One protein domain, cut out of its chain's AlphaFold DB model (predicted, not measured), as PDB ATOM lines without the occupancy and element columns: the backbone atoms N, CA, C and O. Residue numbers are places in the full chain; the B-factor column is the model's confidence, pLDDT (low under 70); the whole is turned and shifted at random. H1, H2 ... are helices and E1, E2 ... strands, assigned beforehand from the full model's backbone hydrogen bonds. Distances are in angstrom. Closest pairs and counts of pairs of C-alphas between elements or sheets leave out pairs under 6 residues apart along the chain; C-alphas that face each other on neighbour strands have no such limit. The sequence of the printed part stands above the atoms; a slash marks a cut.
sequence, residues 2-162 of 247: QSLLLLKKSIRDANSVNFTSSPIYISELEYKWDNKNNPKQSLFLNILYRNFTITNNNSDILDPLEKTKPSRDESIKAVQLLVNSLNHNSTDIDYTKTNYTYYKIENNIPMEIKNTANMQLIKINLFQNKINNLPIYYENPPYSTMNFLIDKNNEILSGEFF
ATOM      1  N   GLN A   2     107.593 144.405 228.796       77.12
ATOM      2  CA  GLN A   2     108.729 145.056 228.123       77.12
ATOM      3  C   GLN A   2     110.082 144.348 228.356       77.12
ATOM      4  O   GLN A   2     110.822 144.130 227.400       77.12
ATOM      5  N   SER A   3     110.368 143.892 229.582       82.19
ATOM      6  CA  SER A   3     111.611 143.169 229.920       82.19
ATOM      7  C   SER A   3     111.804 141.870 229.125       82.19
ATOM      8  O   SER A   3     112.899 141.597 228.640       82.19
ATOM      9  N   LEU A   4     110.735 141.099 228.897       88.81
ATOM     10  CA  LEU A   4     110.797 139.859 228.113       88.81
ATOM     11  C   LEU A   4     111.141 140.119 226.636       88.81
ATOM     12  O   LEU A   4     111.860 139.332 226.020       88.81
ATOM     13  N   LEU A   5     110.638 141.216 226.062       91.62
ATOM     14  CA  LEU A   5     110.963 141.604 224.689       91.62
ATOM     15  C   LEU A   5     112.434 142.030 224.568       91.62
ATOM     16  O   LEU A   5     113.119 141.593 223.640       91.62
ATOM     17  N   LEU A   6     112.924 142.824 225.527       93.75
ATOM     18  CA  LEU A   6     114.331 143.230 225.606       93.75
ATOM     19  C   LEU A   6     115.260 142.019 225.755       93.75
ATOM     20  O   LEU A   6     116.270 141.933 225.053       93.75
ATOM     21  N   LEU A   7     114.893 141.041 226.587       95.44
ATOM     22  CA  LEU A   7     115.663 139.808 226.752       95.44
ATOM     23  C   LEU A   7     115.705 138.987 225.456       95.44
ATOM     24  O   LEU A   7     116.782 138.590 225.021       95.44
ATOM     25  N   LYS A   8     114.564 138.783 224.779       95.62
ATOM     26  CA  LYS A   8     114.523 138.071 223.486       95.62
ATOM     27  C   LYS A   8     115.408 138.732 222.429       95.62
ATOM     28  O   LYS A   8     116.069 138.028 221.668       95.62
ATOM     29  N   LYS A   9     115.424 140.068 222.371       95.19
ATOM     30  CA  LYS A   9     116.330 140.808 221.482       95.19
ATOM     31  C   LYS A   9     117.792 140.566 221.875       95.19
ATOM     32  O   LYS A   9     118.576 140.171 221.022       95.19
ATOM     33  N   SER A  10     118.113 140.698 223.159       96.62
ATOM     34  CA  SER A  10     119.470 140.529 223.691       96.62
ATOM     35  C   SER A  10     120.043 139.132 223.460       96.62
ATOM     36  O   SER A  10     121.217 139.017 223.143       96.62
ATOM     37  N   ILE A  11     119.218 138.079 223.516       96.75
ATOM     38  CA  ILE A  11     119.640 136.716 223.150       96.75
ATOM     39  C   ILE A  11     120.092 136.655 221.685       96.75
ATOM     40  O   ILE A  11     121.109 136.040 221.382       96.75
ATOM     41  N   ARG A  12     119.356 137.288 220.760       96.06
ATOM     42  CA  ARG A  12     119.741 137.303 219.337       96.06
ATOM     43  C   ARG A  12     121.041 138.071 219.113       96.06
ATOM     44  O   ARG A  12     121.891 137.583 218.379       96.06
ATOM     45  N   ASP A  13     121.181 139.220 219.768       96.31
ATOM     46  CA  ASP A  13     122.370 140.069 219.661       96.31
ATOM     47  C   ASP A  13     123.611 139.383 220.270       96.31
ATOM     48  O   ASP A  13     124.674 139.381 219.663       96.31
ATOM     49  N   ALA A  14     123.489 138.727 221.429       96.75
ATOM     50  CA  ALA A  14     124.578 137.949 222.028       96.75
ATOM     51  C   ALA A  14     124.991 136.762 221.136       96.75
ATOM     52  O   ALA A  14     126.179 136.529 220.896       96.75
ATOM     53  N   ASN A  15     124.012 136.054 220.563       95.56
ATOM     54  CA  ASN A  15     124.275 134.945 219.650       95.56
ATOM     55  C   ASN A  15     125.026 135.388 218.386       95.56
ATOM     56  O   ASN A  15     125.861 134.631 217.894       95.56
ATOM     57  N   SER A  16     124.761 136.592 217.859       94.19
ATOM     58  CA  SER A  16     125.436 137.090 216.651       94.19
ATOM     59  C   SER A  16     126.917 137.400 216.867       94.19
ATOM     60  O   SER A  16     127.657 137.522 215.894       94.19
ATOM     61  N   VAL A  17     127.360 137.491 218.124       93.69
ATOM     62  CA  VAL A  17     128.763 137.687 218.517       93.69
ATOM     63  C   VAL A  17     129.317 136.495 219.312       93.69
ATOM     64  O   VAL A  17     130.218 136.647 220.127       93.69
ATOM     65  N   ASN A  18     128.800 135.289 219.040       93.50
ATOM     66  CA  ASN A  18     129.258 133.988 219.563       93.50
ATOM     67  C   ASN A  18     129.012 133.705 221.061       93.50
ATOM     68  O   ASN A  18     129.386 132.636 221.556       93.50
ATOM     69  N   PHE A  19     128.293 134.574 221.768       95.81
ATOM     70  CA  PHE A  19     127.841 134.325 223.138       95.81
ATOM     71  C   PHE A  19     126.516 133.550 223.118       95.81
ATOM     72  O   PHE A  19     125.435 134.121 223.224       95.81
ATOM     73  N   THR A  20     126.618 132.232 222.910       94.81
ATOM     74  CA  THR A  20     125.487 131.347 222.558       94.81
ATOM     75  C   THR A  20     124.951 130.484 223.699       94.81
ATOM     76  O   THR A  20     124.066 129.650 223.477       94.81
ATOM     77  N   SER A  21     125.462 130.646 224.923       94.88
ATOM     78  CA  SER A  21     124.879 129.975 226.088       94.88
ATOM     79  C   SER A  21     123.433 130.423 226.325       94.88
ATOM     80  O   SER A  21     122.989 131.477 225.863       94.88
ATOM     81  N   SER A  22     122.686 129.657 227.119       94.44
ATOM     82  CA  SER A  22     121.454 130.193 227.702       94.44
ATOM     83  C   SER A  22     121.776 131.421 228.573       94.44
ATOM     84  O   SER A  22     122.830 131.427 229.217       94.44
ATOM     85  N   PRO A  23     120.907 132.452 228.592       96.56
ATOM     86  CA  PRO A  23     121.121 133.635 229.417       96.56
ATOM     87  C   PRO A  23     121.073 133.263 230.898       96.56
ATOM     88  O   PRO A  23     120.139 132.599 231.354       96.56
ATOM     89  N   ILE A  24     122.059 133.730 231.651       96.94
ATOM     90  CA  ILE A  24     122.135 133.598 233.102       96.94
ATOM     91  C   ILE A  24     121.642 134.917 233.701       96.94
ATOM     92  O   ILE A  24     122.170 135.982 233.382       96.94
ATOM     93  N   TYR A  25     120.612 134.855 234.543       96.81
ATOM     94  CA  TYR A  25     120.073 136.027 235.235       96.81
ATOM     95  C   TYR A  25     121.075 136.542 236.274       96.81
ATOM     96  O   TYR A  25     121.513 135.770 237.127       96.81
ATOM     97  N   ILE A  26     121.410 137.833 236.208       97.44
ATOM     98  CA  ILE A  26     122.235 138.525 237.210       97.44
ATOM     99  C   ILE A  26     121.359 139.489 238.015       97.44
ATOM    100  O   ILE A  26     121.363 139.454 239.244       97.44
ATOM    101  N   SER A  27     120.569 140.317 237.326       95.00
ATOM    102  CA  SER A  27     119.597 141.238 237.922       95.00
ATOM    103  C   SER A  27     118.454 141.543 236.942       95.00
ATOM    104  O   SER A  27     118.409 141.004 235.838       95.00
ATOM    105  N   GLU A  28     117.505 142.409 237.321       91.94
ATOM    106  CA  GLU A  28     116.345 142.761 236.481       91.94
ATOM    107  C   GLU A  28     116.733 143.173 235.051       91.94
ATOM    108  O   GLU A  28     116.074 142.769 234.086       91.94
ATOM    109  N   LEU A  29     117.811 143.948 234.918       94.06
ATOM    110  CA  LEU A  29     118.277 144.483 233.641       94.06
ATOM    111  C   LEU A  29     119.595 143.872 233.172       94.06
ATOM    112  O   LEU A  29     120.019 144.189 232.068       94.06
ATOM    113  N   GLU A  30     120.234 143.006 233.954       96.44
ATOM    114  CA  GLU A  30     121.555 142.468 233.639       96.44
ATOM    115  C   GLU A  30     121.537 140.951 233.496       96.44
ATOM    116  O   GLU A  30     121.012 140.216 234.337       96.44
ATOM    117  N   TYR A  31     122.146 140.488 232.411       98.00
ATOM    118  CA  TYR A  31     122.240 139.079 232.073       98.00
ATOM    119  C   TYR A  31     123.654 138.752 231.615       98.00
ATOM    120  O   TYR A  31     124.356 139.596 231.050       98.00
ATOM    121  N   LYS A  32     124.046 137.502 231.849       97.69
ATOM    122  CA  LYS A  32     125.331 136.944 231.448       97.69
ATOM    123  C   LYS A  32     125.148 135.876 230.374       97.69
ATOM    124  O   LYS A  32     124.256 135.036 230.476       97.69
ATOM    125  N   TRP A  33     126.044 135.868 229.397       97.50
ATOM    126  CA  TRP A  33     126.195 134.802 228.410       97.50
ATOM    127  C   TRP A  33     127.651 134.354 228.351       97.50
ATOM    128  O   TRP A  33     128.558 135.177 228.446       97.50
ATOM    129  N   ASP A  34     127.876 133.063 228.156       95.88
ATOM    130  CA  ASP A  34     129.201 132.486 227.957       95.88
ATOM    131  C   ASP A  34     129.441 132.202 226.475       95.88
ATOM    132  O   ASP A  34     128.532 131.809 225.726       95.88
ATOM    133  N   ASN A  35     130.682 132.402 226.039       92.50
ATOM    134  CA  ASN A  35     131.097 132.027 224.698       92.50
ATOM    135  C   ASN A  35     131.270 130.505 224.635       92.50
ATOM    136  O   ASN A  35     132.053 129.913 225.375       92.50
ATOM    137  N   LYS A  36     130.555 129.843 223.724       84.62
ATOM    138  CA  LYS A  36     130.605 128.378 223.598       84.62
ATOM    139  C   LYS A  36     131.972 127.869 223.128       84.62
ATOM    140  O   LYS A  36     132.380 126.782 223.526       84.62
ATOM    141  N   ASN A  37     132.667 128.647 222.301       84.75
ATOM    142  CA  ASN A  37     133.991 128.301 221.781       84.75
ATOM    143  C   ASN A  37     135.103 128.650 222.781       84.75
ATOM    144  O   ASN A  37     136.174 128.055 222.735       84.75
ATOM    145  N   ASN A  38     134.834 129.578 223.704       85.94
ATOM    146  CA  ASN A  38     135.733 129.941 224.791       85.94
ATOM    147  C   ASN A  38     134.948 130.107 226.106       85.94
ATOM    148  O   ASN A  38     134.615 131.230 226.478       85.94
ATOM    149  N   PRO A  39     134.657 129.014 226.840       82.38
ATOM    150  CA  PRO A  39     133.808 129.063 228.037       82.38
ATOM    151  C   PRO A  39     134.351 129.919 229.188       82.38
ATOM    152  O   PRO A  39     133.626 130.194 230.139       82.38
ATOM    153  N   LYS A  40     135.628 130.324 229.132       88.56
ATOM    154  CA  LYS A  40     136.233 131.255 230.094       88.56
ATOM    155  C   LYS A  40     135.945 132.723 229.752       88.56
ATOM    156  O   LYS A  40     136.299 133.591 230.548       88.56
ATOM    157  N   GLN A  41     135.327 132.997 228.601       93.38
ATOM    158  CA  GLN A  41     134.907 134.321 228.169       93.38
ATOM    159  C   GLN A  41     133.403 134.514 228.391       93.38
ATOM    160  O   GLN A  41     132.582 133.709 227.940       93.38
ATOM    161  N   SER A  42     133.047 135.623 229.032       96.56
ATOM    162  CA  SER A  42     131.666 135.954 229.382       96.56
ATOM    163  C   SER A  42     131.306 137.378 228.972       96.56
ATOM    164  O   SER A  42     132.105 138.299 229.151       96.56
ATOM    165  N   LEU A  43     130.081 137.548 228.479       97.75
ATOM    166  CA  LEU A  43     129.428 138.821 228.191       97.75
ATOM    167  C   LEU A  43     128.419 139.129 229.296       97.75
ATOM    168  O   LEU A  43     127.489 138.353 229.503       97.75
ATOM    169  N   PHE A  44     128.567 140.276 229.943       97.81
ATOM    170  CA  PHE A  44     127.578 140.882 230.830       97.81
ATOM    171  C   PHE A  44     126.925 142.031 230.076       97.81
ATOM    172  O   PHE A  44     127.630 142.914 229.596       97.81
ATOM    173  N   LEU A  45     125.604 142.017 229.922       97.38
ATOM    174  CA  LEU A  45     124.888 143.026 229.144       97.38
ATOM    175  C   LEU A  45     123.689 143.546 229.928       97.38
ATOM    176  O   LEU A  45     122.810 142.784 230.341       97.38
ATOM    177  N   ASN A  46     123.623 144.871 230.043       94.81
ATOM    178  CA  ASN A  46     122.423 145.562 230.462       94.81
ATOM    179  C   ASN A  46     121.432 145.620 229.288       94.81
ATOM    180  O   ASN A  46     121.654 146.316 228.296       94.81
ATOM    181  N   ILE A  47     120.320 144.898 229.380       94.81
ATOM    182  CA  ILE A  47     119.389 144.714 228.259       94.81
ATOM    183  C   ILE A  47     118.581 145.974 227.919       94.81
ATOM    184  O   ILE A  47     118.029 146.049 226.818       94.81
ATOM    185  N   LEU A  48     118.513 146.945 228.838       92.00
ATOM    186  CA  LEU A  48     117.839 148.228 228.634       92.00
ATOM    187  C   LEU A  48     118.796 149.268 228.048       92.00
ATOM    188  O   LEU A  48     118.523 149.806 226.979       92.00
ATOM    189  N   TYR A  49     119.916 149.524 228.729       89.69
ATOM    190  CA  TYR A  49     120.872 150.571 228.351       89.69
ATOM    191  C   TYR A  49     121.873 150.131 227.288       89.69
ATOM    192  O   TYR A  49     122.532 150.971 226.693       89.69
ATOM    193  N   ARG A  50     121.983 148.822 227.031       93.44
ATOM    194  CA  ARG A  50     122.926 148.235 226.065       93.44
ATOM    195  C   ARG A  50     124.400 148.467 226.406       93.44
ATOM    196  O   ARG A  50     125.261 148.242 225.559       93.44
ATOM    197  N   ASN A  51     124.677 148.844 227.653       93.69
ATOM    198  CA  ASN A  51     126.019 148.826 228.217       93.69
ATOM    199  C   ASN A  51     126.438 147.391 228.490       93.69
ATOM    200  O   ASN A  51     125.615 146.580 228.931       93.69
ATOM    201  N   PHE A  52     127.700 147.074 228.233       96.31
ATOM    202  CA  PHE A  52     128.178 145.713 228.398       96.31
ATOM    203  C   PHE A  52     129.642 145.631 228.811       96.31
ATOM    204  O   PHE A  52     130.434 146.553 228.611       96.31
ATOM    205  N   THR A  53     129.995 144.473 229.355       97.50
ATOM    206  CA  THR A  53     131.360 144.100 229.705       97.50
ATOM    207  C   THR A  53     131.660 142.716 229.152       97.50
ATOM    208  O   THR A  53     130.852 141.797 229.276       97.50
ATOM    209  N   ILE A  54     132.835 142.560 228.553       97.00
ATOM    210  CA  ILE A  54     133.408 141.264 228.204       97.00
ATOM    211  C   ILE A  54     134.546 140.990 229.170       97.00
ATOM    212  O   ILE A  54     135.424 141.829 229.376       97.00
ATOM    213  N   THR A  55     134.533 139.797 229.741       95.19
ATOM    214  CA  THR A  55     135.584 139.307 230.628       95.19
ATOM    215  C   THR A  55     136.131 138.005 230.083       95.19
ATOM    216  O   THR A  55     135.405 137.253 229.430       95.19
ATOM    217  N   ASN A  56     137.399 137.733 230.362       90.81
ATOM    218  CA  ASN A  56     138.019 136.460 230.050       90.81
ATOM    219  C   ASN A  56     138.900 136.031 231.216       90.81
ATOM    220  O   ASN A  56     139.889 136.682 231.539       90.81
ATOM    221  N   ASN A  57     138.522 134.922 231.844       81.69
ATOM    222  CA  ASN A  57     139.209 134.370 233.008       81.69
ATOM    223  C   ASN A  57     140.302 133.365 232.615       81.69
ATOM    224  O   ASN A  57     140.728 132.548 233.433       81.69
ATOM    225  N   ASN A  58     140.733 133.363 231.352       76.25
ATOM    226  CA  ASN A  58     141.801 132.495 230.892       76.25
ATOM    227  C   ASN A  58     143.172 133.155 231.072       76.25
ATOM    228  O   ASN A  58     143.608 133.940 230.233       76.25
ATOM    229  N   SER A  59     143.874 132.777 232.141       67.25
ATOM    230  CA  SER A  59     145.270 133.163 232.382       67.25
ATOM    231  C   SER A  59     146.213 132.772 231.243       67.25
ATOM    232  O   SER A  59     147.216 133.443 231.023       67.25
ATOM    233  N   ASP A  60     145.876 131.713 230.505       66.50
ATOM    234  CA  ASP A  60     146.768 131.080 229.529       66.50
ATOM    235  C   ASP A  60     146.797 131.816 228.179       66.50
ATOM    236  O   ASP A  60     147.604 131.494 227.313       66.50
ATOM    237  N   ILE A  61     145.918 132.806 227.981       65.69
ATOM    238  CA  ILE A  61     145.868 133.610 226.748       65.69
ATOM    239  C   ILE A  61     147.071 134.552 226.640       65.69
ATOM    240  O   ILE A  61     147.468 134.947 225.545       65.69
ATOM    241  N   LEU A  62     147.667 134.913 227.774       71.25
ATOM    242  CA  LEU A  62     148.780 135.844 227.828       71.25
ATOM    243  C   LEU A  62     150.110 135.088 227.721       71.25
ATOM    244  O   LEU A  62     150.856 135.031 228.692       71.25
ATOM    245  N   ASP A  63     150.412 134.506 226.556       72.94
ATOM    246  CA  ASP A  63     151.715 133.870 226.305       72.94
ATOM    247  C   ASP A  63     152.818 134.940 226.127       72.94
ATOM    248  O   ASP A  63     152.835 135.646 225.111       72.94
ATOM    249  N   PRO A  64     153.785 135.066 227.061       70.75
ATOM    250  CA  PRO A  64     154.855 136.058 226.961       70.75
ATOM    251  C   PRO A  64     155.826 135.799 225.799       70.75
ATOM    252  O   PRO A  64     156.557 136.708 225.405       70.75
ATOM    253  N   LEU A  65     155.862 134.580 225.250       71.88
ATOM    254  CA  LEU A  65     156.740 134.195 224.142       71.88
ATOM    255  C   LEU A  65     156.121 134.467 222.765       71.88
ATOM    256  O   LEU A  65     156.796 134.290 221.743       71.88
ATOM    257  N   GLU A  66     154.867 134.917 222.726       72.31
ATOM    258  CA  GLU A  66     154.140 135.186 221.494       72.31
ATOM    259  C   GLU A  66     154.784 136.323 220.690       72.31
ATOM    260  O   GLU A  66     155.001 137.426 221.200       72.31
ATOM    261  N   LYS A  67     155.055 136.062 219.405       76.38
ATOM    262  CA  LYS A  67     155.688 137.028 218.485       76.38
ATOM    263  C   LYS A  67     154.719 137.632 217.472       76.38
ATOM    264  O   LYS A  67     155.075 138.608 216.808       76.38
ATOM    265  N   THR A  68     153.529 137.054 217.320       83.50
ATOM    266  CA  THR A  68     152.513 137.570 216.401       83.50
ATOM    267  C   THR A  68     151.862 138.804 217.001       83.50
ATOM    268  O   THR A  68     151.557 138.836 218.191       83.50
ATOM    269  N   LYS A  69     151.642 139.823 216.171       88.94
ATOM    270  CA  LYS A  69     151.073 141.094 216.613       88.94
ATOM    271  C   LYS A  69     149.644 141.237 216.114       88.94
ATOM    272  O   LYS A  69     149.410 140.940 214.942       88.94
ATOM    273  N   PRO A  70     148.729 141.764 216.935       90.88
ATOM    274  CA  PRO A  70     147.422 142.185 216.447       90.88
ATOM    275  C   PRO A  70     147.548 143.267 215.373       90.88
ATOM    276  O   PRO A  70     148.358 144.195 215.481       90.88
ATOM    277  N   SER A  71     146.704 143.163 214.349       93.25
ATOM    278  CA  SER A  71     146.554 144.195 213.329       93.25
ATOM    279  C   SER A  71     145.611 145.279 213.834       93.25
ATOM    280  O   SER A  71     144.488 144.992 214.243       93.25
ATOM    281  N   ARG A  72     146.034 146.547 213.760       93.44
ATOM    282  CA  ARG A  72     145.200 147.684 214.179       93.44
ATOM    283  C   ARG A  72     143.862 147.707 213.431       93.44
ATOM    284  O   ARG A  72     142.822 147.877 214.061       93.44
ATOM    285  N   ASP A  73     143.903 147.506 212.116       95.06
ATOM    286  CA  ASP A  73     142.729 147.595 211.243       95.06
ATOM    287  C   ASP A  73     141.751 146.441 211.465       95.06
ATOM    288  O   ASP A  73     140.538 146.625 211.385       95.06
ATOM    289  N   GLU A  74     142.255 145.243 211.752       96.12
ATOM    290  CA  GLU A  74     141.400 144.095 212.058       96.12
ATOM    291  C   GLU A  74     140.833 144.194 213.475       96.12
ATOM    292  O   GLU A  74     139.648 143.933 213.679       96.12
ATOM    293  N   SER A  75     141.634 144.670 214.432       96.00
ATOM    294  CA  SER A  75     141.204 144.884 215.815       96.00
ATOM    295  C   SER A  75     140.068 145.907 215.905       96.00
ATOM    296  O   SER A  75     139.060 145.650 216.561       96.00
ATOM    297  N   ILE A  76     140.169 147.052 215.213       96.44
ATOM    298  CA  ILE A  76     139.081 148.044 215.223       96.44
ATOM    299  C   ILE A  76     137.828 147.533 214.504       96.44
ATOM    300  O   ILE A  76     136.721 147.791 214.971       96.44
ATOM    301  N   LYS A  77     137.971 146.745 213.428       96.00
ATOM    302  CA  LYS A  77     136.828 146.090 212.769       96.00
ATOM    303  C   LYS A  77     136.126 145.107 213.704       96.00
ATOM    304  O   LYS A  77     134.900 145.104 213.752       96.00
ATOM    305  N   ALA A  78     136.874 144.309 214.469       94.94
ATOM    306  CA  ALA A  78     136.306 143.392 215.457       94.94
ATOM    307  C   ALA A  78     135.503 144.147 216.531       94.94
ATOM    308  O   ALA A  78     134.367 143.777 216.833       94.94
ATOM    309  N   VAL A  79     136.049 145.258 217.039       96.56
ATOM    310  CA  VAL A  79     135.353 146.136 217.993       96.56
ATOM    311  C   VAL A  79     134.087 146.744 217.380       96.56
ATOM    312  O   VAL A  79     133.031 146.703 218.004       96.56
ATOM    313  N   GLN A  80     134.153 147.257 216.149       95.19
ATOM    314  CA  GLN A  80     132.993 147.816 215.445       95.19
ATOM    315  C   GLN A  80     131.881 146.782 215.249       95.19
ATOM    316  O   GLN A  80     130.715 147.079 215.497       95.19
ATOM    317  N   LEU A  81     132.228 145.562 214.832       93.75
ATOM    318  CA  LEU A  81     131.265 144.471 214.669       93.75
ATOM    319  C   LEU A  81     130.588 144.119 215.995       93.75
ATOM    320  O   LEU A  81     129.366 143.954 216.030       93.75
ATOM    321  N   LEU A  82     131.358 144.047 217.083       95.44
ATOM    322  CA  LEU A  82     130.830 143.784 218.416       95.44
ATOM    323  C   LEU A  82     129.863 144.886 218.866       95.44
ATOM    324  O   LEU A  82     128.723 144.592 219.227       95.44
ATOM    325  N   VAL A  83     130.308 146.146 218.821       95.31
ATOM    326  CA  VAL A  83     129.516 147.307 219.251       95.31
ATOM    327  C   VAL A  83     128.239 147.415 218.426       95.31
ATOM    328  O   VAL A  83     127.165 147.495 219.007       95.31
ATOM    329  N   ASN A  84     128.313 147.309 217.100       92.50
ATOM    330  CA  ASN A  84     127.132 147.402 216.239       92.50
ATOM    331  C   ASN A  84     126.144 146.245 216.461       92.50
ATOM    332  O   ASN A  84     124.941 146.428 216.292       92.50
ATOM    333  N   SER A  85     126.626 145.061 216.851       93.50
ATOM    334  CA  SER A  85     125.757 143.917 217.155       93.50
ATOM    335  C   SER A  85     125.052 144.070 218.504       93.50
ATOM    336  O   SER A  85     123.871 143.749 218.637       93.50
ATOM    337  N   LEU A  86     125.771 144.560 219.519       94.25
ATOM    338  CA  LEU A  86     125.276 144.651 220.892       94.25
ATOM    339  C   LEU A  86     124.606 145.991 221.210       94.25
ATOM    340  O   LEU A  86     123.745 146.043 222.087       94.25
ATOM    341  N   ASN A  87     124.922 147.063 220.497       86.94
ATOM    342  CA  ASN A  87     124.337 148.380 220.688       86.94
ATOM    343  C   ASN A  87     124.038 149.052 219.341       86.94
ATOM    344  O   ASN A  87     124.800 149.851 218.814       86.94
ATOM    345  N   HIS A  88     122.846 148.765 218.820       74.56
ATOM    346  CA  HIS A  88     122.330 149.332 217.568       74.56
ATOM    347  C   HIS A  88     122.116 150.858 217.597       74.56
ATOM    348  O   HIS A  88     121.804 151.440 216.562       74.56
ATOM    349  N   ASN A  89     122.225 151.501 218.765       72.88
ATOM    350  CA  ASN A  89     121.859 152.905 218.961       72.88
ATOM    351  C   ASN A  89     123.071 153.841 219.107       72.88
ATOM    352  O   ASN A  89     122.878 155.053 219.153       72.88
ATOM    353  N   SER A  90     124.301 153.323 219.189       77.44
ATOM    354  CA  SER A  90     125.508 154.140 219.373       77.44
ATOM    355  C   SER A  90     125.957 154.789 218.057       77.44
ATOM    356  O   SER A  90     126.940 154.378 217.438       77.44
ATOM    357  N   THR A  91     125.204 155.785 217.594       82.75
ATOM    358  CA  THR A  91     125.456 156.509 216.335       82.75
ATOM    359  C   THR A  91     126.442 157.665 216.486       82.75
ATOM    360  O   THR A  91     126.903 158.224 215.493       82.75
ATOM    361  N   ASP A  92     126.787 158.027 217.719       90.00
ATOM    362  CA  ASP A  92     127.632 159.165 218.063       90.00
ATOM    363  C   ASP A  92     129.091 158.778 218.343       90.00
ATOM    364  O   ASP A  92     129.837 159.611 218.838       90.00
ATOM    365  N   ILE A  93     129.534 157.560 218.022       93.19
ATOM    366  CA  ILE A  93     130.944 157.171 218.163       93.19
ATOM    367  C   ILE A  93     131.782 157.765 217.024       93.19
ATOM    368  O   ILE A  93     131.529 157.516 215.844       93.19
ATOM    369  N   ASP A  94     132.830 158.505 217.381       93.12
ATOM    370  CA  ASP A  94     133.810 159.055 216.450       93.12
ATOM    371  C   ASP A  94     135.017 158.119 216.324       93.12
ATOM    372  O   ASP A  94     136.022 158.241 217.031       93.12
ATOM    373  N   TYR A  95     134.941 157.180 215.382       91.88
ATOM    374  CA  TYR A  95     136.029 156.232 215.140       91.88
ATOM    375  C   TYR A  95     137.335 156.900 214.685       91.88
ATOM    376  O   TYR A  95     138.399 156.293 214.825       91.88
ATOM    377  N   THR A  96     137.298 158.148 214.198       92.06
ATOM    378  CA  THR A  96     138.514 158.888 213.819       92.06
ATOM    379  C   THR A  96     139.316 159.354 215.036       92.06
ATOM    380  O   THR A  96     140.527 159.541 214.933       92.06
ATOM    381  N   LYS A  97     138.670 159.464 216.205       92.81
ATOM    382  CA  LYS A  97     139.301 159.799 217.492       92.81
ATOM    383  C   LYS A  97     139.771 158.582 218.286       92.81
ATOM    384  O   LYS A  97     140.242 158.740 219.409       92.81
ATOM    385  N   THR A  98     139.640 157.376 217.735       94.00
ATOM    386  CA  THR A  98     140.036 156.140 218.417       94.00
ATOM    387  C   THR A  98     141.484 156.218 218.898       94.00
ATOM    388  O   THR A  98     142.403 156.451 218.107       94.00
ATOM    389  N   ASN A  99     141.696 155.972 220.190       94.44
ATOM    390  CA  ASN A  99     143.027 155.895 220.778       94.44
ATOM    391  C   ASN A  99     143.487 154.436 220.871       94.44
ATOM    392  O   ASN A  99     142.716 153.555 221.255       94.44
ATOM    393  N   TYR A 100     144.759 154.203 220.544       95.19
ATOM    394  CA  TYR A 100     145.393 152.891 220.606       95.19
ATOM    395  C   TYR A 100     146.524 152.917 221.628       95.19
ATOM    396  O   TYR A 100     147.477 153.683 221.485       95.19
ATOM    397  N   THR A 101     146.437 152.041 222.619       94.81
ATOM    398  CA  THR A 101     147.491 151.804 223.604       94.81
ATOM    399  C   THR A 101     148.060 150.408 223.388       94.81
ATOM    400  O   THR A 101     147.312 149.454 223.175       94.81
ATOM    401  N   TYR A 102     149.381 150.272 223.428       94.75
ATOM    402  CA  TYR A 102     150.055 149.007 223.150       94.75
ATOM    403  C   TYR A 102     150.579 148.391 224.425       94.75
ATOM    404  O   TYR A 102     151.107 149.102 225.274       94.75
ATOM    405  N   TYR A 103     150.481 147.070 224.526       93.50
ATOM    406  CA  TYR A 103     150.988 146.345 225.681       93.50
ATOM    407  C   TYR A 103     151.904 145.214 225.248       93.50
ATOM    408  O   TYR A 103     151.675 144.559 224.225       93.50
ATOM    409  N   LYS A 104     152.923 144.977 226.065       91.69
ATOM    410  CA  LYS A 104     153.713 143.749 226.087       91.69
ATOM    411  C   LYS A 104     153.353 142.984 227.352       91.69
ATOM    412  O   LYS A 104     153.100 143.593 228.385       91.69
ATOM    413  N   ILE A 105     153.330 141.666 227.284       89.31
ATOM    414  CA  ILE A 105     153.105 140.813 228.441       89.31
ATOM    415  C   ILE A 105     154.458 140.579 229.117       89.31
ATOM    416  O   ILE A 105     155.390 140.047 228.514       89.31
ATOM    417  N   GLU A 106     154.569 140.975 230.381       87.38
ATOM    418  CA  GLU A 106     155.733 140.703 231.223       87.38
ATOM    419  C   GLU A 106     155.249 140.068 232.527       87.38
ATOM    420  O   GLU A 106     154.389 140.619 233.207       87.38
ATOM    421  N   ASN A 107     155.760 138.878 232.863       84.00
ATOM    422  CA  ASN A 107     155.323 138.107 234.035       84.00
ATOM    423  C   ASN A 107     153.792 137.915 234.104       84.00
ATOM    424  O   ASN A 107     153.196 138.048 235.170       84.00
ATOM    425  N   ASN A 108     153.161 137.621 232.959       81.38
ATOM    426  CA  ASN A 108     151.706 137.481 232.792       81.38
ATOM    427  C   ASN A 108     150.895 138.760 233.077       81.38
ATOM    428  O   ASN A 108     149.681 138.692 233.262       81.38
ATOM    429  N   ILE A 109     151.541 139.929 233.090       84.75
ATOM    430  CA  ILE A 109     150.899 141.227 233.299       84.75
ATOM    431  C   ILE A 109     151.079 142.080 232.032       84.75
ATOM    432  O   ILE A 109     152.205 142.231 231.552       84.75
ATOM    433  N   PRO A 110     150.000 142.658 231.472       89.44
ATOM    434  CA  PRO A 110     150.110 143.642 230.403       89.44
ATOM    435  C   PRO A 110     150.803 144.921 230.895       89.44
ATOM    436  O   PRO A 110     150.278 145.640 231.741       89.44
ATOM    437  N   MET A 111     151.960 145.229 230.321       90.81
ATOM    438  CA  MET A 111     152.727 146.451 230.553       90.81
ATOM    439  C   MET A 111     152.604 147.368 229.339       90.81
ATOM    440  O   MET A 111     152.887 146.946 228.216       90.81
ATOM    441  N   GLU A 112     152.179 148.616 229.550       92.19
ATOM    442  CA  GLU A 112     152.061 149.601 228.471       92.19
ATOM    443  C   GLU A 112     153.437 149.904 227.853       92.19
ATOM    444  O   GLU A 112     154.428 150.118 228.555       92.19
ATOM    445  N   ILE A 113     153.503 149.942 226.521       92.94
ATOM    446  CA  ILE A 113     154.715 150.232 225.756       92.94
ATOM    447  C   ILE A 113     154.450 151.304 224.699       92.94
ATOM    448  O   ILE A 113     153.392 151.359 224.076       92.94
ATOM    449  N   LYS A 114     155.465 152.126 224.421       89.88
ATOM    450  CA  LYS A 114     155.416 153.103 223.318       89.88
ATOM    451  C   LYS A 114     155.810 152.497 221.970       89.88
ATOM    452  O   LYS A 114     155.393 152.983 220.924       89.88
ATOM    453  N   ASN A 115     156.639 151.452 221.984       86.50
ATOM    454  CA  ASN A 115     157.182 150.837 220.777       86.50
ATOM    455  C   ASN A 115     156.352 149.615 220.354       86.50
ATOM    456  O   ASN A 115     156.298 148.619 221.068       86.50
ATOM    457  N   THR A 116     155.782 149.654 219.148       87.88
ATOM    458  CA  THR A 116     154.983 148.566 218.555       87.88
ATOM    459  C   THR A 116     155.826 147.390 218.035       87.88
ATOM    460  O   THR A 116     155.300 146.398 217.528       87.88
ATOM    461  N   ALA A 117     157.155 147.441 218.141       87.38
ATOM    462  CA  ALA A 117     158.036 146.359 217.707       87.38
ATOM    463  C   ALA A 117     157.805 145.051 218.483       87.38
ATOM    464  O   ALA A 117     157.926 143.986 217.885       87.38
ATOM    465  N   ASN A 118     157.410 145.130 219.755       86.50
ATOM    466  CA  ASN A 118     157.225 143.970 220.636       86.50
ATOM    467  C   ASN A 118     155.838 143.951 221.297       86.50
ATOM    468  O   ASN A 118     155.670 143.354 222.357       86.50
ATOM    469  N   MET A 119     154.865 144.659 220.723       91.88
ATOM    470  CA  MET A 119     153.503 144.632 221.247       91.88
ATOM    471  C   MET A 119     152.873 143.255 221.052       91.88
ATOM    472  O   MET A 119     153.078 142.613 220.024       91.88
ATOM    473  N   GLN A 120     152.073 142.848 222.025       92.69
ATOM    474  CA  GLN A 120     151.323 141.594 222.014       92.69
ATOM    475  C   GLN A 120     149.819 141.849 222.118       92.69
ATOM    476  O   GLN A 120     149.035 141.057 221.606       92.69
ATOM    477  N   LEU A 121     149.416 142.983 222.704       93.94
ATOM    478  CA  LEU A 121     148.017 143.384 222.826       93.94
ATOM    479  C   LEU A 121     147.817 144.833 222.372       93.94
ATOM    480  O   LEU A 121     148.719 145.674 222.491       93.94
ATOM    481  N   ILE A 122     146.605 145.132 221.911       95.38
ATOM    482  CA  ILE A 122     146.122 146.498 221.671       95.38
ATOM    483  C   ILE A 122     144.971 146.759 222.627       95.38
ATOM    484  O   ILE A 122     144.010 145.999 222.643       95.38
ATOM    485  N   LYS A 123     145.025 147.868 223.363       96.12
ATOM    486  CA  LYS A 123     143.829 148.468 223.948       96.12
ATOM    487  C   LYS A 123     143.304 149.547 223.010       96.12
ATOM    488  O   LYS A 123     144.034 150.470 222.653       96.12
ATOM    489  N   ILE A 124     142.050 149.416 222.615       97.44
ATOM    490  CA  ILE A 124     141.315 150.377 221.797       97.44
ATOM    491  C   ILE A 124     140.393 151.152 222.725       97.44
ATOM    492  O   ILE A 124     139.612 150.529 223.435       97.44
ATOM    493  N   ASN A 125     140.459 152.482 222.709       96.94
ATOM    494  CA  ASN A 125     139.497 153.348 223.390       96.94
ATOM    495  C   ASN A 125     138.674 154.093 222.336       96.94
ATOM    496  O   ASN A 125     139.239 154.754 221.458       96.94
ATOM    497  N   LEU A 126     137.351 153.973 222.418       96.31
ATOM    498  CA  LEU A 126     136.399 154.669 221.558       96.31
ATOM    499  C   LEU A 126     135.948 155.966 222.225       96.31
ATOM    500  O   LEU A 126     135.807 156.020 223.444       96.31
ATOM    501  N   PHE A 127     135.680 156.996 221.431       95.25
ATOM    502  CA  PHE A 127     135.254 158.301 221.930       95.25
ATOM    503  C   PHE A 127     133.985 158.731 221.217       95.25
ATOM    504  O   PHE A 127     133.810 158.470 220.028       95.25
ATOM    505  N   GLN A 128     133.106 159.405 221.945       93.31
ATOM    506  CA  GLN A 128     131.917 160.005 221.362       93.31
ATOM    507  C   GLN A 128     132.248 161.296 220.597       93.31
ATOM    508  O   GLN A 128     133.282 161.950 220.788       93.31
ATOM    509  N   ASN A 129     131.333 161.669 219.714       92.50
ATOM    510  CA  ASN A 129     131.296 162.946 219.038       92.50
ATOM    511  C   ASN A 129     131.180 164.084 220.051       92.50
ATOM    512  O   ASN A 129     130.743 163.923 221.190       92.50
ATOM    513  N   LYS A 130     131.580 165.274 219.607       91.88
ATOM    514  CA  LYS A 130     131.392 166.485 220.401       91.88
ATOM    515  C   LYS A 130     129.898 166.762 220.560       91.88
ATOM    516  O   LYS A 130     129.156 166.662 219.585       91.88
ATOM    517  N   ILE A 131     129.491 167.205 221.744       87.50
ATOM    518  CA  ILE A 131     128.131 167.691 222.007       87.50
ATOM    519  C   ILE A 131     128.197 169.212 222.030       87.50
ATOM    520  O   ILE A 131     129.034 169.774 222.730       87.50
ATOM    521  N   ASN A 132     127.371 169.893 221.229       86.44
ATOM    522  CA  ASN A 132     127.389 171.358 221.107       86.44
ATOM    523  C   ASN A 132     128.805 171.927 220.857       86.44
ATOM    524  O   ASN A 132     129.193 172.951 221.410       86.44
ATOM    525  N   ASN A 133     129.594 171.228 220.028       89.00
ATOM    526  CA  ASN A 133     130.999 171.529 219.714       89.00
ATOM    527  C   ASN A 133     131.994 171.433 220.898       89.00
ATOM    528  O   ASN A 133     133.180 171.732 220.729       89.00
ATOM    529  N   LEU A 134     131.559 170.947 222.062       90.88
ATOM    530  CA  LEU A 134     132.408 170.678 223.222       90.88
ATOM    531  C   LEU A 134     132.849 169.204 223.252       90.88
ATOM    532  O   LEU A 134     132.048 168.315 222.943       90.88
ATOM    533  N   PRO A 135     134.121 168.915 223.583       93.38
ATOM    534  CA  PRO A 135     134.592 167.544 223.743       93.38
ATOM    535  C   PRO A 135     133.983 166.885 224.987       93.38
ATOM    536  O   PRO A 135     133.605 167.568 225.939       93.38
ATOM    537  N   ILE A 136     133.935 165.554 224.980       92.44
ATOM    538  CA  ILE A 136     133.554 164.743 226.140       92.44
ATOM    539  C   ILE A 136     134.825 164.182 226.775       92.44
ATOM    540  O   ILE A 136     135.696 163.668 226.073       92.44
ATOM    541  N   TYR A 137     134.910 164.289 228.093       92.88
ATOM    542  CA  TYR A 137     135.970 163.745 228.924       92.88
ATOM    543  C   TYR A 137     135.391 162.753 229.923       92.88
ATOM    544  O   TYR A 137     134.283 162.923 230.433       92.88
ATOM    545  N   TYR A 138     136.167 161.712 230.193       92.12
ATOM    546  CA  TYR A 138     135.750 160.587 231.016       92.12
ATOM    547  C   TYR A 138     136.469 160.589 232.361       92.12
ATOM    548  O   TYR A 138     137.409 161.355 232.585       92.12
ATOM    549  N   GLU A 139     136.042 159.687 233.237       89.75
ATOM    550  CA  GLU A 139     136.580 159.498 234.585       89.75
ATOM    551  C   GLU A 139     138.100 159.285 234.629       89.75
ATOM    552  O   GLU A 139     138.727 159.736 235.577       89.75
ATOM    553  N   ASN A 140     138.703 158.647 233.618       88.00
ATOM    554  CA  ASN A 140     140.127 158.285 233.609       88.00
ATOM    555  C   ASN A 140     140.813 158.668 232.282       88.00
ATOM    556  O   ASN A 140     141.117 157.786 231.475       88.00
ATOM    557  N   PRO A 141     141.056 159.964 232.015       87.56
ATOM    558  CA  PRO A 141     141.751 160.409 230.812       87.56
ATOM    559  C   PRO A 141     143.203 159.880 230.780       87.56
ATOM    560  O   PRO A 141     143.811 159.682 231.832       87.56
ATOM    561  N   PRO A 142     143.783 159.649 229.589       85.75
ATOM    562  CA  PRO A 142     143.206 159.893 228.266       85.75
ATOM    563  C   PRO A 142     142.289 158.754 227.780       85.75
ATOM    564  O   PRO A 142     141.975 158.691 226.594       85.75
ATOM    565  N   TYR A 143     141.884 157.829 228.653       90.31
ATOM    566  CA  TYR A 143     141.035 156.694 228.305       90.31
ATOM    567  C   TYR A 143     139.546 157.038 228.419       90.31
ATOM    568  O   TYR A 143     139.150 157.994 229.089       90.31
ATOM    569  N   SER A 144     138.714 156.231 227.764       93.19
ATOM    570  CA  SER A 144     137.260 156.344 227.835       93.19
ATOM    571  C   SER A 144     136.637 155.159 228.568       93.19
ATOM    572  O   SER A 144     137.273 154.138 228.845       93.19
ATOM    573  N   THR A 145     135.343 155.274 228.841       93.25
ATOM    574  CA  THR A 145     134.509 154.195 229.385       93.25
ATOM    575  C   THR A 145     134.134 153.130 228.345       93.25
ATOM    576  O   THR A 145     133.427 152.174 228.661       93.25
ATOM    577  N   MET A 146     134.607 153.288 227.105       95.50
ATOM    578  CA  MET A 146     134.395 152.369 225.992       95.50
ATOM    579  C   MET A 146     135.752 151.877 225.498       95.50
ATOM    580  O   MET A 146     136.375 152.495 224.632       95.50
ATOM    581  N   ASN A 147     136.243 150.792 226.082       96.81
ATOM    582  CA  ASN A 147     137.587 150.309 225.826       96.81
ATOM    583  C   ASN A 147     137.651 148.786 225.704       96.81
ATOM    584  O   ASN A 147     136.906 148.072 226.358       96.81
ATOM    585  N   PHE A 148     138.547 148.289 224.855       97.31
ATOM    586  CA  PHE A 148     138.649 146.871 224.511       97.31
ATOM    587  C   PHE A 148     140.112 146.464 224.444       97.31
ATOM    588  O   PHE A 148     140.903 147.183 223.846       97.31
ATOM    589  N   LEU A 149     140.466 145.326 225.031       95.56
ATOM    590  CA  LEU A 149     141.784 144.709 224.954       95.56
ATOM    591  C   LEU A 149     141.725 143.551 223.958       95.56
ATOM    592  O   LEU A 149     140.909 142.644 224.121       95.56
ATOM    593  N   ILE A 150     142.575 143.597 222.939       94.44
ATOM    594  CA  ILE A 150     142.560 142.681 221.799       94.44
ATOM    595  C   ILE A 150     143.907 141.973 221.672       94.44
ATOM    596  O   ILE A 150     144.961 142.600 221.836       94.44
ATOM    597  N   ASP A 151     143.855 140.679 221.368       91.31
ATOM    598  CA  ASP A 151     145.021 139.828 221.140       91.31
ATOM    599  C   ASP A 151     145.393 139.692 219.656       91.31
ATOM    600  O   ASP A 151     144.717 140.193 218.758       91.31
ATOM    601  N   LYS A 152     146.467 138.950 219.389       88.62
ATOM    602  CA  LYS A 152     146.976 138.666 218.040       88.62
ATOM    603  C   LYS A 152     145.974 138.039 217.060       88.62
ATOM    604  O   LYS A 152     146.166 138.181 215.857       88.62
ATOM    605  N   ASN A 153     144.951 137.344 217.549       87.81
ATOM    606  CA  ASN A 153     143.929 136.698 216.731       87.81
ATOM    607  C   ASN A 153     142.766 137.661 216.440       87.81
ATOM    608  O   ASN A 153     141.767 137.271 215.838       87.81
ATOM    609  N   ASN A 154     142.903 138.924 216.860       88.00
ATOM    610  CA  ASN A 154     141.853 139.928 216.904       88.00
ATOM    611  C   ASN A 154     140.682 139.523 217.817       88.00
ATOM    612  O   ASN A 154     139.556 139.993 217.638       88.00
ATOM    613  N   GLU A 155     140.939 138.666 218.811       89.50
ATOM    614  CA  GLU A 155     139.957 138.298 219.823       89.50
ATOM    615  C   GLU A 155     139.919 139.349 220.932       89.50
ATOM    616  O   GLU A 155     140.945 139.796 221.448       89.50
ATOM    617  N   ILE A 156     138.708 139.742 221.325       92.94
ATOM    618  CA  ILE A 156     138.489 140.695 222.414       92.94
ATOM    619  C   ILE A 156     138.619 139.943 223.739       92.94
ATOM    620  O   ILE A 156     137.713 139.220 224.150       92.94
ATOM    621  N   LEU A 157     139.749 140.112 224.420       92.12
ATOM    622  CA  LEU A 157     140.029 139.453 225.696       92.12
ATOM    623  C   LEU A 157     139.180 140.037 226.818       92.12
ATOM    624  O   LEU A 157     138.589 139.319 227.615       92.12
ATOM    625  N   SER A 158     139.092 141.356 226.861       94.44
ATOM    626  CA  SER A 158     138.253 142.064 227.812       94.44
ATOM    627  C   SER A 158     137.778 143.356 227.190       94.44
ATOM    628  O   SER A 158     138.451 143.922 226.330       94.44
ATOM    629  N   GLY A 159     136.649 143.867 227.644       95.69
ATOM    630  CA  GLY A 159     136.216 145.177 227.206       95.69
ATOM    631  C   GLY A 159     135.046 145.695 227.999       95.69
ATOM    632  O   GLY A 159     134.306 144.944 228.622       95.69
ATOM    633  N   GLU A 160     134.888 146.998 227.941       96.25
ATOM    634  CA  GLU A 160     133.814 147.750 228.543       96.25
ATOM    635  C   GLU A 160     133.214 148.630 227.458       96.25
ATOM    636  O   GLU A 160     133.936 149.255 226.682       96.25
ATOM    637  N   PHE A 161     131.894 148.692 227.409       95.56
ATOM    638  CA  PHE A 161     131.169 149.635 226.580       95.56
ATOM    639  C   PHE A 161     130.096 150.280 227.443       95.56
ATOM    640  O   PHE A 161     128.968 149.792 227.517       95.56
ATOM    641  N   PHE A 162     130.474 151.347 228.147       92.81
ATOM    642  CA  PHE A 162     129.538 152.192 228.881       92.81
ATOM    643  C   PHE A 162     129.341 153.477 228.094       92.81
ATOM    644  O   PHE A 162     130.162 154.396 228.147       92.81
TER     645      PHE A 162
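Overview. This is residues 2 to 162 of the 247 residues of an uncharacterized protein of Candidatus Levybacteria bacterium (UniProt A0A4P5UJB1). One sheet of eight strands, curled like part of a barrel, has two helices over one face: H1 over the E1 and E2 end, H2 across E9, E8 and E6, with their last turns meeting. From the end of E6 a long loop with the short strand E7 runs out past the sheet and folds back to E8. The printed part has 161 residues in the order H1 E1 E2 E3 H2 E4 E5 E6 E7 E8 E9; the sheet's order is E1 E2 E3 E9 E8 E6 E4 E5, all antiparallel. The class is mixed, helices and strands, with under half of the residues, 78 of 161, in named elements. The whole is compact, with a radius of gyration of the C-alphas of 16.2 A and spans of 50 by 43 by 24 A.

Along the chain. Find C-alpha 2 at (108.729, 145.056, 228.123), where H1 begins; it runs 21.8 A to residue 16. Then come E1, residues 30 to 34, E2, residues 41 to 46, and E3, residues 52 to 56. Look next at C-alpha 72 at (145.200, 147.684, 214.179), from which H2 runs 21.2 A to residue 86. E4, residues 99 to 106, is 22.4 A long; E5 is residues 109 to 113, E6 121 to 125, E7 136 to 138 and E8 146 to 150. E9, residues 156 to 161, ends at C-alpha 161 at (131.169, 149.635, 226.580).

Arrangement. Start at edge strand E1: E1, E2 and E3 form a meander, each strand the antiparallel neighbour of the one before, with N 33 and O 43 at 2.9 A and N 44 and O 53 at 2.8 A. E3 and E9 have N 54 and O 159 at 2.8 A. The hairpin E8 and E9 has N 149 and O 158 at 2.8 A. E8 and E6 have N 124 and O 148 at 2.8 A, and E6 and E4 N 123 and O 101 at 2.8 A. The hairpin E4 and E5 reaches the other edge, with N 111 and O 104 at 2.8 A. H1 and H2 are on the same face, making two layers, helices on one face of a sheet. H1 is over E1 and E2 at a height over the sheet of 10.1 A, along the strands; its closest C-alphas to E1 are Ala 14 and Trp 33, 7.3 A. H2 is over E9, E8 and E6 at 9.5 A, slantwise to the strands, at 52 degrees to E8 on the local plane; its closest C-alphas to E8 are Ser 75 and Ile 150, 6.5 A. H1 touches H2 with residues 10 to 16 alone, at a shallow tilt of 28 degrees, opposite ways; the closest C-alphas are Asp 13 and Leu 86, 5.6 A. In H1 and H2 every O i to N i+4 pair is within hydrogen-bond range. E7 pairs with no named strand and is apart from E6 and E8.

Size, cuts and confidence. The two C-alphas farthest apart, those of Gln 2 and Ala 117, are 50.4 A apart. The printed part has no cut. The links H1 to E1, E3 to H2 and H2 to E4 are long. The mean pLDDT of the printed part is 90.9; look at residues 59 to 61 for the values under 70.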